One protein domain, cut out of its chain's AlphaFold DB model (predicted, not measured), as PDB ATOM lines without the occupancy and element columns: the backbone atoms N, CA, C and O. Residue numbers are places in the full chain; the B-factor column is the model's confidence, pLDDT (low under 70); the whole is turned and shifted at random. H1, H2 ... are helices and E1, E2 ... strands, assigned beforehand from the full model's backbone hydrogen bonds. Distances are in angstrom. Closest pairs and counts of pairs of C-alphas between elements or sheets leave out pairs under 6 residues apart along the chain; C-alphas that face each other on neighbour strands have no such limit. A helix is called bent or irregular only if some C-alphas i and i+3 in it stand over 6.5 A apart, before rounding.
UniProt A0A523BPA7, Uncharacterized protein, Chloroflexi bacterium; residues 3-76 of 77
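Overview. This is residues 3 to 76 of the 77 residues of an uncharacterized protein of Chloroflexi bacterium (UniProt A0A523BPA7). A small, twisted sheet of four antiparallel strands makes the body, and one long helix, H1, leaves from one end of the sheet like an arm, so that strands and helix together draw a wide V. Only the first part of H1, residues 53 to 59, grazes the sheet; residues 60 to 76 stick out, and the loop of residues 34 to 45 reaches past the sheet's other end. The printed part has 74 residues, with E1, E2, E3, E4 and H1 in this order along the chain; the sheet's order is also E1, E2, E3, E4, and the class is mixed, helices and strands. The whole is loose, with a radius of gyration of the C-alphas of 15.2 A, and flat, spanning 47 by 35 by 15 A.

Arrangement. E1, residues 3 to 5, and E2, residues 10 to 16, form a hairpin, antiparallel at 150 degrees, with N 5 and O 10 2.8 A apart, within hydrogen-bond range. E2 and E3, residues 27 to 33, form a hairpin at 163 degrees, with N 13 and O 30 at 2.9 A and N 30 and O 13 at 2.8 A. E3 and E4, residues 46 to 51, form a hairpin at 160 degrees, with N 31 and O 47 at 2.8 A. The four strands make a meander, each the antiparallel neighbour of the one before. E1 and E4 are the edge strands and are apart. The sheet is only just strongly twisted, its C-alphas lying up to 4.4 A off the best plane. H1, residues 53 to 74, is on the sheet but only grazes it, with residues 53 to 59; the closest C-alphas of E3 and H1 are those of Val 27 and Pro 53, 6.5 A apart. In H1 every O i to N i+4 pair is within hydrogen-bond range.

Along the chain. E1 begins at C-alpha 3, at (180.173, 141.024, 197.629), and measures 6.7 A from first to last C-alpha. E2 and E3 measure 20.0 A each, and E4 16.3 A. H1 runs 32.0 A, from C-alpha 53 at (163.304, 143.635, 186.943) to C-alpha 74 at (169.635, 127.004, 213.507), and is not bent.

Size, cuts and confidence. The two C-alphas farthest apart are those of Gln 22 and Lys 76, 48.1 A. Without residues 60 to 76, which stand free, the body spans 37 by 19 by 14 A. The link from E3 to E4 is long, with 12 residues. The printed part has no cut. Its mean pLDDT is 92.8, and residues 75 to 76 are under 70.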
ATOM      1  N   LEU A   3     179.910 141.934 196.523       94.75
ATOM      2  CA  LEU A   3     180.173 141.024 197.629       94.75
ATOM      3  C   LEU A   3     181.191 139.978 197.169       94.75
ATOM      4  O   LEU A   3     181.205 139.600 195.998       94.75
ATOM      5  N   TYR A   4     182.017 139.509 198.096       94.56
ATOM      6  CA  TYR A   4     183.000 138.464 197.851       94.56
ATOM      7  C   TYR A   4     182.547 137.160 198.519       94.56
ATOM      8  O   TYR A   4     182.046 137.171 199.644       94.56
ATOM      9  N   LEU A   5     182.667 136.048 197.795       93.25
ATOM     10  CA  LEU A   5     182.334 134.683 198.212       93.25
ATOM     11  C   LEU A   5     183.550 133.773 198.017       93.25
ATOM     12  O   LEU A   5     184.511 134.154 197.350       93.25
ATOM     13  N   LEU A   6     183.458 132.545 198.543       91.56
ATOM     14  CA  LEU A   6     184.461 131.488 198.364       91.56
ATOM     15  C   LEU A   6     185.875 131.974 198.723       91.56
ATOM     16  O   LEU A   6     186.746 132.043 197.864       91.56
ATOM     17  N   ASP A   7     186.080 132.363 199.983       92.06
ATOM     18  CA  ASP A   7     187.366 132.883 200.475       92.06
ATOM     19  C   ASP A   7     187.910 134.051 199.631       92.06
ATOM     20  O   ASP A   7     189.081 134.108 199.264       92.06
ATOM     21  N   ASP A   8     187.013 134.977 199.298       92.06
ATOM     22  CA  ASP A   8     187.248 136.166 198.478       92.06
ATOM     23  C   ASP A   8     187.681 135.921 197.024       92.06
ATOM     24  O   ASP A   8     188.035 136.862 196.313       92.06
ATOM     25  N   THR A   9     187.585 134.680 196.543       93.38
ATOM     26  CA  THR A   9     187.959 134.323 195.166       93.38
ATOM     27  C   THR A   9     186.849 134.548 194.143       93.38
ATOM     28  O   THR A   9     187.140 134.632 192.951       93.38
ATOM     29  N   LEU A  10     185.590 134.683 194.577       94.69
ATOM     30  CA  LEU A  10     184.446 134.955 193.706       94.69
ATOM     31  C   LEU A  10     183.822 136.309 194.049       94.69
ATOM     32  O   LEU A  10     183.178 136.468 195.084       94.69
ATOM     33  N   SER A  11     183.955 137.275 193.145       95.69
ATOM     34  CA  SER A  11     183.269 138.564 193.228       95.69
ATOM     35  C   SER A  11     181.899 138.480 192.565       95.69
ATOM     36  O   SER A  11     181.775 138.004 191.435       95.69
ATOM     37  N   VAL A  12     180.879 138.998 193.246       96.56
ATOM     38  CA  VAL A  12     179.510 139.110 192.741       96.56
ATOM     39  C   VAL A  12     179.055 140.564 192.818       96.56
ATOM     40  O   VAL A  12     179.060 141.181 193.883       96.56
ATOM     41  N   GLU A  13     178.613 141.114 191.695       96.94
ATOM     42  CA  GLU A  13     178.090 142.475 191.602       96.94
ATOM     43  C   GLU A  13     176.695 142.483 190.990       96.94
ATOM     44  O   GLU A  13     176.428 141.779 190.021       96.94
ATOM     45  N   VAL A  14     175.804 143.307 191.545       96.06
ATOM     46  CA  VAL A  14     174.448 143.509 191.022       96.06
ATOM     47  C   VAL A  14     174.258 144.986 190.723       96.06
ATOM     48  O   VAL A  14     174.414 145.824 191.617       96.06
ATOM     49  N   PHE A  15     173.934 145.320 189.478       95.88
ATOM     50  CA  PHE A  15     173.751 146.705 189.053       95.88
ATOM     51  C   PHE A  15     172.776 146.831 187.880       95.88
ATOM     52  O   PHE A  15     172.494 145.872 187.170       95.88
ATOM     53  N   TYR A  16     172.239 148.033 187.694       95.75
ATOM     54  CA  TYR A  16     171.521 148.400 186.475       95.75
ATOM     55  C   TYR A  16     172.542 148.740 185.386       95.75
ATOM     56  O   TYR A  16     173.410 149.572 185.647       95.75
ATOM     57  N   GLU A  17     172.441 148.120 184.208       95.31
ATOM     58  CA  GLU A  17     173.308 148.377 183.051       95.31
ATOM     59  C   GLU A  17     172.649 149.427 182.138       95.31
ATOM     60  O   GLU A  17     171.707 149.106 181.407       95.31
ATOM     61  N   PRO A  18     173.098 150.699 182.159       90.75
ATOM     62  CA  PRO A  18     172.461 151.756 181.380       90.75
ATOM     63  C   PRO A  18     172.592 151.535 179.872       90.75
ATOM     64  O   PRO A  18     171.719 151.972 179.121       90.75
ATOM     65  N   SER A  19     173.657 150.855 179.434       88.06
ATOM     66  CA  SER A  19     173.888 150.529 178.022       88.06
ATOM     67  C   SER A  19     172.791 149.617 177.467       88.06
ATOM     68  O   SER A  19     172.425 149.736 176.298       88.06
ATOM     69  N   ASP A  20     172.190 148.802 178.338       83.06
ATOM     70  CA  ASP A  20     171.083 147.901 178.024       83.06
ATOM     71  C   ASP A  20     169.724 148.472 178.435       83.06
ATOM     72  O   ASP A  20     168.715 147.777 178.409       83.06
ATOM     73  N   GLY A  21     169.636 149.769 178.750       80.50
ATOM     74  CA  GLY A  21     168.384 150.410 179.164       80.50
ATOM     75  C   GLY A  21     167.248 150.330 178.132       80.50
ATOM     76  O   GLY A  21     166.085 150.502 178.492       80.50
ATOM     77  N   GLN A  22     167.571 150.045 176.866       88.62
ATOM     78  CA  GLN A  22     166.598 149.793 175.797       88.62
ATOM     79  C   GLN A  22     166.000 148.377 175.825       88.62
ATOM     80  O   GLN A  22     164.975 148.134 175.187       88.62
ATOM     81  N   PHE A  23     166.635 147.451 176.540       92.19
ATOM     82  CA  PHE A  23     166.208 146.071 176.682       92.19
ATOM     83  C   PHE A  23     165.478 145.862 178.019       92.19
ATOM     84  O   PHE A  23     165.721 146.576 179.001       92.19
ATOM     85  N   PRO A  24     164.525 144.917 178.070       91.44
ATOM     86  CA  PRO A  24     163.758 144.641 179.283       91.44
ATOM     87  C   PRO A  24     164.588 143.963 180.385       91.44
ATOM     88  O   PRO A  24     164.167 143.970 181.540       91.44
ATOM     89  N   ASP A  25     165.735 143.378 180.045       93.50
ATOM     90  CA  ASP A  25     166.693 142.672 180.896       93.50
ATOM     91  C   ASP A  25     167.942 143.521 181.165       93.50
ATOM     92  O   ASP A  25     169.050 143.225 180.744       93.50
ATOM     93  N   ASN A  26     167.748 144.612 181.896       95.88
ATOM     94  CA  ASN A  26     168.773 145.626 182.146       95.88
ATOM     95  C   ASN A  26     169.336 145.603 183.575       95.88
ATOM     96  O   ASN A  26     170.021 146.535 184.000       95.88
ATOM     97  N   VAL A  27     169.044 144.548 184.338       96.94
ATOM     98  CA  VAL A  27     169.685 144.279 185.627       96.94
ATOM     99  C   VAL A  27     170.752 143.216 185.407       96.94
ATOM    100  O   VAL A  27     170.432 142.096 185.026       96.94
ATOM    101  N   CYS A  28     172.012 143.554 185.664       97.06
ATOM    102  CA  CYS A  28     173.145 142.658 185.487       97.06
ATOM    103  C   CYS A  28     173.610 142.092 186.834       97.06
ATOM    104  O   CYS A  28     173.855 142.838 187.788       97.06
ATOM    105  N   LEU A  29     173.742 140.767 186.889       96.25
ATOM    106  CA  LEU A  29     174.522 140.035 187.879       96.25
ATOM    107  C   LEU A  29     175.865 139.673 187.237       96.25
ATOM    108  O   LEU A  29     175.921 138.794 186.375       96.25
ATOM    109  N   ARG A  30     176.937 140.332 187.671       96.56
ATOM    110  CA  ARG A  30     178.301 140.063 187.218       96.56
ATOM    111  C   ARG A  30     179.027 139.175 188.214       96.56
ATOM    112  O   ARG A  30     179.035 139.456 189.412       96.56
ATOM    113  N   LEU A  31     179.652 138.128 187.697       95.94
ATOM    114  CA  LEU A  31     180.436 137.150 188.435       95.94
ATOM    115  C   LEU A  31     181.858 137.132 187.877       95.94
ATOM    116  O   LEU A  31     182.049 137.022 186.663       95.94
ATOM    117  N   TRP A  32     182.846 137.219 188.761       94.94
ATOM    118  CA  TRP A  32     184.256 137.207 188.389       94.94
ATOM    119  C   TRP A  32     185.076 136.381 189.379       94.94
ATOM    120  O   TRP A  32     184.945 136.562 190.590       94.94
ATOM    121  N   GLU A  33     185.920 135.491 188.857       94.62
ATOM    122  CA  GLU A  33     186.763 134.589 189.647       94.62
ATOM    123  C   GLU A  33     188.226 135.040 189.597       94.62
ATOM    124  O   GLU A  33     188.832 135.120 188.526       94.62
ATOM    125  N   SER A  34     188.807 135.306 190.768       91.38
ATOM    126  CA  SER A  34     190.182 135.783 190.941       91.38
ATOM    127  C   SER A  34     191.183 134.659 191.238       91.38
ATOM    128  O   SER A  34     192.230 134.908 191.839       91.38
ATOM    129  N   CYS A  35     190.845 133.422 190.880       90.12
ATOM    130  CA  CYS A  35     191.624 132.217 191.148       90.12
ATOM    131  C   CYS A  35     192.285 131.654 189.867       90.12
ATOM    132  O   CYS A  35     191.949 132.069 188.748       90.12
ATOM    133  N   PRO A  36     193.257 130.728 190.004       91.38
ATOM    134  CA  PRO A  36     193.823 129.983 188.882       91.38
ATOM    135  C   PRO A  36     192.756 129.268 188.047       91.38
ATOM    136  O   PRO A  36     191.705 128.878 188.546       91.38
ATOM    137  N   ALA A  37     193.043 129.052 186.761       89.12
ATOM    138  CA  ALA A  37     192.081 128.467 185.825       89.12
ATOM    139  C   ALA A  37     191.603 127.066 186.247       89.12
ATOM    140  O   ALA A  37     190.443 126.734 186.021       89.12
ATOM    141  N   GLU A  38     192.469 126.265 186.874       91.50
ATOM    142  CA  GLU A  38     192.111 124.952 187.419       91.50
ATOM    143  C   GLU A  38     191.121 124.991 188.599       91.50
ATOM    144  O   GLU A  38     190.491 123.976 188.887       91.50
ATOM    145  N   GLU A  39     190.972 126.137 189.264       88.25
ATOM    146  CA  GLU A  39     190.084 126.330 190.418       88.25
ATOM    147  C   GLU A  39     188.761 127.011 190.042       88.25
ATOM    148  O   GLU A  39     187.825 127.012 190.843       88.25
ATOM    149  N   LYS A  40     188.662 127.571 188.828       91.38
ATOM    150  CA  LYS A  40     187.460 128.266 188.353       91.38
ATOM    151  C   LYS A  40     186.262 127.322 188.271       91.38
ATOM    152  O   LYS A  40     186.293 126.307 187.574       91.38
ATOM    153  N   ILE A  41     185.164 127.715 188.905       90.94
ATOM    154  CA  ILE A  41     183.873 127.025 188.871       90.94
ATOM    155  C   ILE A  41     183.106 127.396 187.602       90.94
ATOM    156  O   ILE A  41     182.478 126.534 186.987       90.94
ATOM    157  N   LEU A  42     183.144 128.670 187.198       90.62
ATOM    158  CA  LEU A  42     182.408 129.160 186.029       90.62
ATOM    159  C   LEU A  42     183.166 128.896 184.724       90.62
ATOM    160  O   LEU A  42     182.564 128.941 183.653       90.62
ATOM    161  N   ILE A  43     184.472 128.602 184.813       87.75
ATOM    162  CA  ILE A  43     185.369 128.343 183.671       87.75
ATOM    163  C   ILE A  43     185.261 129.476 182.627       87.75
ATOM    164  O   ILE A  43     185.300 129.268 181.415       87.75
ATOM    165  N   ALA A  44     185.101 130.701 183.117       85.00
ATOM    166  CA  ALA A  44     185.015 131.918 182.330       85.00
ATOM    167  C   ALA A  44     185.881 132.997 182.983       85.00
ATOM    168  O   ALA A  44     186.208 132.931 184.170       85.00
ATOM    169  N   ASP A  45     186.294 133.994 182.207       82.50
ATOM    170  CA  ASP A  45     186.968 135.162 182.780       82.50
ATOM    171  C   ASP A  45     185.974 136.073 183.491       82.50
ATOM    172  O   ASP A  45     186.248 136.514 184.597       82.50
ATOM    173  N   GLU A  46     184.796 136.271 182.908       91.81
ATOM    174  CA  GLU A  46     183.677 137.002 183.493       91.81
ATOM    175  C   GLU A  46     182.376 136.331 183.047       91.81
ATOM    176  O   GLU A  46     182.258 135.882 181.905       91.81
ATOM    177  N   THR A  47     181.396 136.244 183.942       95.12
ATOM    178  CA  THR A  47     180.045 135.778 183.611       95.12
ATOM    179  C   THR A  47     179.039 136.858 183.969       95.12
ATOM    180  O   THR A  47     178.913 137.228 185.133       95.12
ATOM    181  N   ASN A  48     178.299 137.332 182.969       95.25
ATOM    182  CA  ASN A  48     177.208 138.283 183.152       95.25
ATOM    183  C   ASN A  48     175.872 137.579 182.934       95.25
ATOM    184  O   ASN A  48     175.664 136.925 181.910       95.25
ATOM    185  N   VAL A  49     174.965 137.729 183.894       95.69
ATOM    186  CA  VAL A  49     173.583 137.265 183.790       95.69
ATOM    187  C   VAL A  49     172.672 138.483 183.793       95.69
ATOM    188  O   VAL A  49     172.573 139.193 184.793       95.69
ATOM    189  N   PHE A  50     172.002 138.702 182.668       96.31
ATOM    190  CA  PHE A  50     171.024 139.770 182.508       96.31
ATOM    191  C   PHE A  50     169.638 139.280 182.910       96.31
ATOM    192  O   PHE A  50     169.204 138.187 182.542       96.31
ATOM    193  N   LEU A  51     168.966 140.083 183.724       97.31
ATOM    194  CA  LEU A  51     167.679 139.781 184.323       97.31
ATOM    195  C   LEU A  51     166.717 140.926 184.046       97.31
ATOM    196  O   LEU A  51     167.067 142.106 184.148       97.31
ATOM    197  N   THR A  52     165.460 140.579 183.789       97.50
ATOM    198  CA  THR A  52     164.388 141.569 183.880       97.50
ATOM    199  C   THR A  52     164.196 142.008 185.334       97.50
ATOM    200  O   THR A  52     164.507 141.249 186.262       97.50
ATOM    201  N   PRO A  53     163.621 143.199 185.587       96.62
ATOM    202  CA  PRO A  53     163.304 143.635 186.943       96.62
ATOM    203  C   PRO A  53     162.469 142.623 187.741       96.62
ATOM    204  O   PRO A  53     162.669 142.480 188.946       96.62
ATOM    205  N   ASP A  54     161.558 141.898 187.090       98.06
ATOM    206  CA  ASP A  54     160.731 140.885 187.754       98.06
ATOM    207  C   ASP A  54     161.532 139.634 188.120       98.06
ATOM    208  O   ASP A  54     161.401 139.131 189.236       98.06
ATOM    209  N   GLN A  55     162.425 139.177 187.238       98.19
ATOM    210  CA  GLN A  55     163.340 138.073 187.543       98.19
ATOM    211  C   GLN A  55     164.302 138.434 188.678       98.19
ATOM    212  O   GLN A  55     164.513 137.625 189.579       98.19
ATOM    213  N   ALA A  56     164.843 139.655 188.680       97.56
ATOM    214  CA  ALA A  56     165.729 140.130 189.740       97.56
ATOM    215  C   ALA A  56     165.017 140.180 191.104       97.56
ATOM    216  O   ALA A  56     165.571 139.739 192.115       97.56
ATOM    217  N   ARG A  57     163.765 140.661 191.144       98.19
ATOM    218  CA  ARG A  57     162.936 140.640 192.363       98.19
ATOM    219  C   ARG A  57     162.679 139.221 192.851       98.19
ATOM    220  O   ARG A  57     162.790 138.959 194.047       98.19
ATOM    221  N   GLU A  58     162.341 138.317 191.939       98.44
ATOM    222  CA  GLU A  58     162.059 136.929 192.289       98.44
ATOM    223  C   GLU A  58     163.308 136.211 192.812       98.44
ATOM    224  O   GLU A  58     163.242 135.531 193.835       98.44
ATOM    225  N   LEU A  59     164.471 136.438 192.194       97.94
ATOM    226  CA  LEU A  59     165.747 135.916 192.678       97.94
ATOM    227  C   LEU A  59     166.058 136.407 194.099       97.94
ATOM    228  O   LEU A  59     166.391 135.605 194.972       97.94
ATOM    229  N   ALA A  60     165.884 137.706 194.364       97.44
ATOM    230  CA  ALA A  60     166.065 138.265 195.703       97.44
ATOM    231  C   ALA A  60     165.103 137.631 196.725       97.44
ATOM    232  O   ALA A  60     165.503 137.304 197.844       97.44
ATOM    233  N   ARG A  61     163.845 137.397 196.335       98.50
ATOM    234  CA  ARG A  61     162.843 136.738 197.185       98.50
ATOM    235  C   ARG A  61     163.239 135.301 197.526       98.50
ATOM    236  O   ARG A  61     163.094 134.899 198.680       98.50
ATOM    237  N   LEU A  62     163.739 134.536 196.554       98.62
ATOM    238  CA  LEU A  62     164.201 133.161 196.765       98.62
ATOM    239  C   LEU A  62     165.400 133.106 197.721       98.62
ATOM    240  O   LEU A  62     165.408 132.279 198.632       98.62
ATOM    241  N   LEU A  63     166.363 134.021 197.566       97.38
ATOM    242  CA  LEU A  63     167.508 134.138 198.473       97.38
ATOM    243  C   LEU A  63     167.061 134.438 199.911       97.38
ATOM    244  O   LEU A  63     167.462 133.739 200.840       97.38
ATOM    245  N   LEU A  64     166.176 135.420 200.101       98.12
ATOM    246  CA  LEU A  64     165.653 135.773 201.427       98.12
ATOM    247  C   LEU A  64     164.844 134.637 202.065       98.12
ATOM    248  O   LEU A  64     164.938 134.409 203.271       98.12
ATOM    249  N   ALA A  65     164.072 133.892 201.272       97.94
ATOM    250  CA  ALA A  65     163.343 132.728 201.762       97.94
ATOM    251  C   ALA A  65     164.293 131.622 202.255       97.94
ATOM    252  O   ALA A  65     164.039 131.015 203.297       97.94
ATOM    253  N   ALA A  66     165.402 131.384 201.545       97.94
ATOM    254  CA  ALA A  66     166.424 130.424 201.961       97.94
ATOM    255  C   ALA A  66     167.119 130.846 203.269       97.94
ATOM    256  O   ALA A  66     167.310 130.008 204.151       97.94
ATOM    257  N   VAL A  67     167.423 132.140 203.430       97.69
ATOM    258  CA  VAL A  67     167.956 132.698 204.688       97.69
ATOM    259  C   VAL A  67     166.987 132.439 205.841       97.69
ATOM    260  O   VAL A  67     167.365 131.817 206.833       97.69
ATOM    261  N   ALA A  68     165.714 132.811 205.677       97.19
ATOM    262  CA  ALA A  68     164.703 132.615 206.712       97.19
ATOM    263  C   ALA A  68     164.544 131.136 207.108       97.19
ATOM    264  O   ALA A  68     164.309 130.826 208.277       97.19
ATOM    265  N   ALA A  69     164.660 130.206 206.154       96.75
ATOM    266  CA  ALA A  69     164.621 128.772 206.435       96.75
ATOM    267  C   ALA A  69     165.868 128.292 207.204       96.75
ATOM    268  O   ALA A  69     165.742 127.501 208.141       96.75
ATOM    269  N   SER A  70     167.056 128.786 206.844       96.12
ATOM    270  CA  SER A  70     168.319 128.470 207.524       96.12
ATOM    271  C   SER A  70     168.311 128.924 208.987       96.12
ATOM    272  O   SER A  70     168.605 128.137 209.889       96.12
ATOM    273  N   GLU A  71     167.877 130.158 209.249       95.69
ATOM    274  CA  GLU A  71     167.793 130.726 210.600       95.69
ATOM    275  C   GLU A  71     166.776 129.988 211.481       95.69
ATOM    276  O   GLU A  71     167.027 129.723 212.661       95.69
ATOM    277  N   GLN A  72     165.637 129.586 210.912       92.12
ATOM    278  CA  GLN A  72     164.640 128.772 211.616       92.12
ATOM    279  C   GLN A  72     165.159 127.382 211.993       92.12
ATOM    280  O   GLN A  72     164.708 126.814 212.987       92.12
ATOM    281  N   ASN A  73     166.069 126.811 211.205       88.12
ATOM    282  CA  ASN A  73     166.685 125.529 211.528       88.12
ATOM    283  C   ASN A  73     167.755 125.681 212.622       88.12
ATOM    284  O   ASN A  73     167.795 124.894 213.565       88.12
ATOM    285  N   ASN A  74     168.565 126.738 212.544       74.69
ATOM    286  CA  ASN A  74     169.635 127.004 213.507       74.69
ATOM    287  C   ASN A  74     169.123 127.471 214.881       74.69
ATOM    288  O   ASN A  74     169.801 127.273 215.877       74.69
ATOM    289  N   SER A  75     167.921 128.053 214.956       69.62
ATOM    290  CA  SER A  75     167.261 128.440 216.218       69.62
ATOM    291  C   SER A  75     166.552 127.285 216.943       69.62
ATOM    292  O   SER A  75     166.045 127.473 218.048       69.62
ATOM    293  N   LYS A  76     166.501 126.093 216.332       57.69
ATOM    294  CA  LYS A  76     165.944 124.862 216.924       57.69
ATOM    295  C   LYS A  76     167.015 123.880 217.416       57.69
ATOM    296  O   LYS A  76     166.648 122.800 217.879       57.69
TER     297      LYS A  76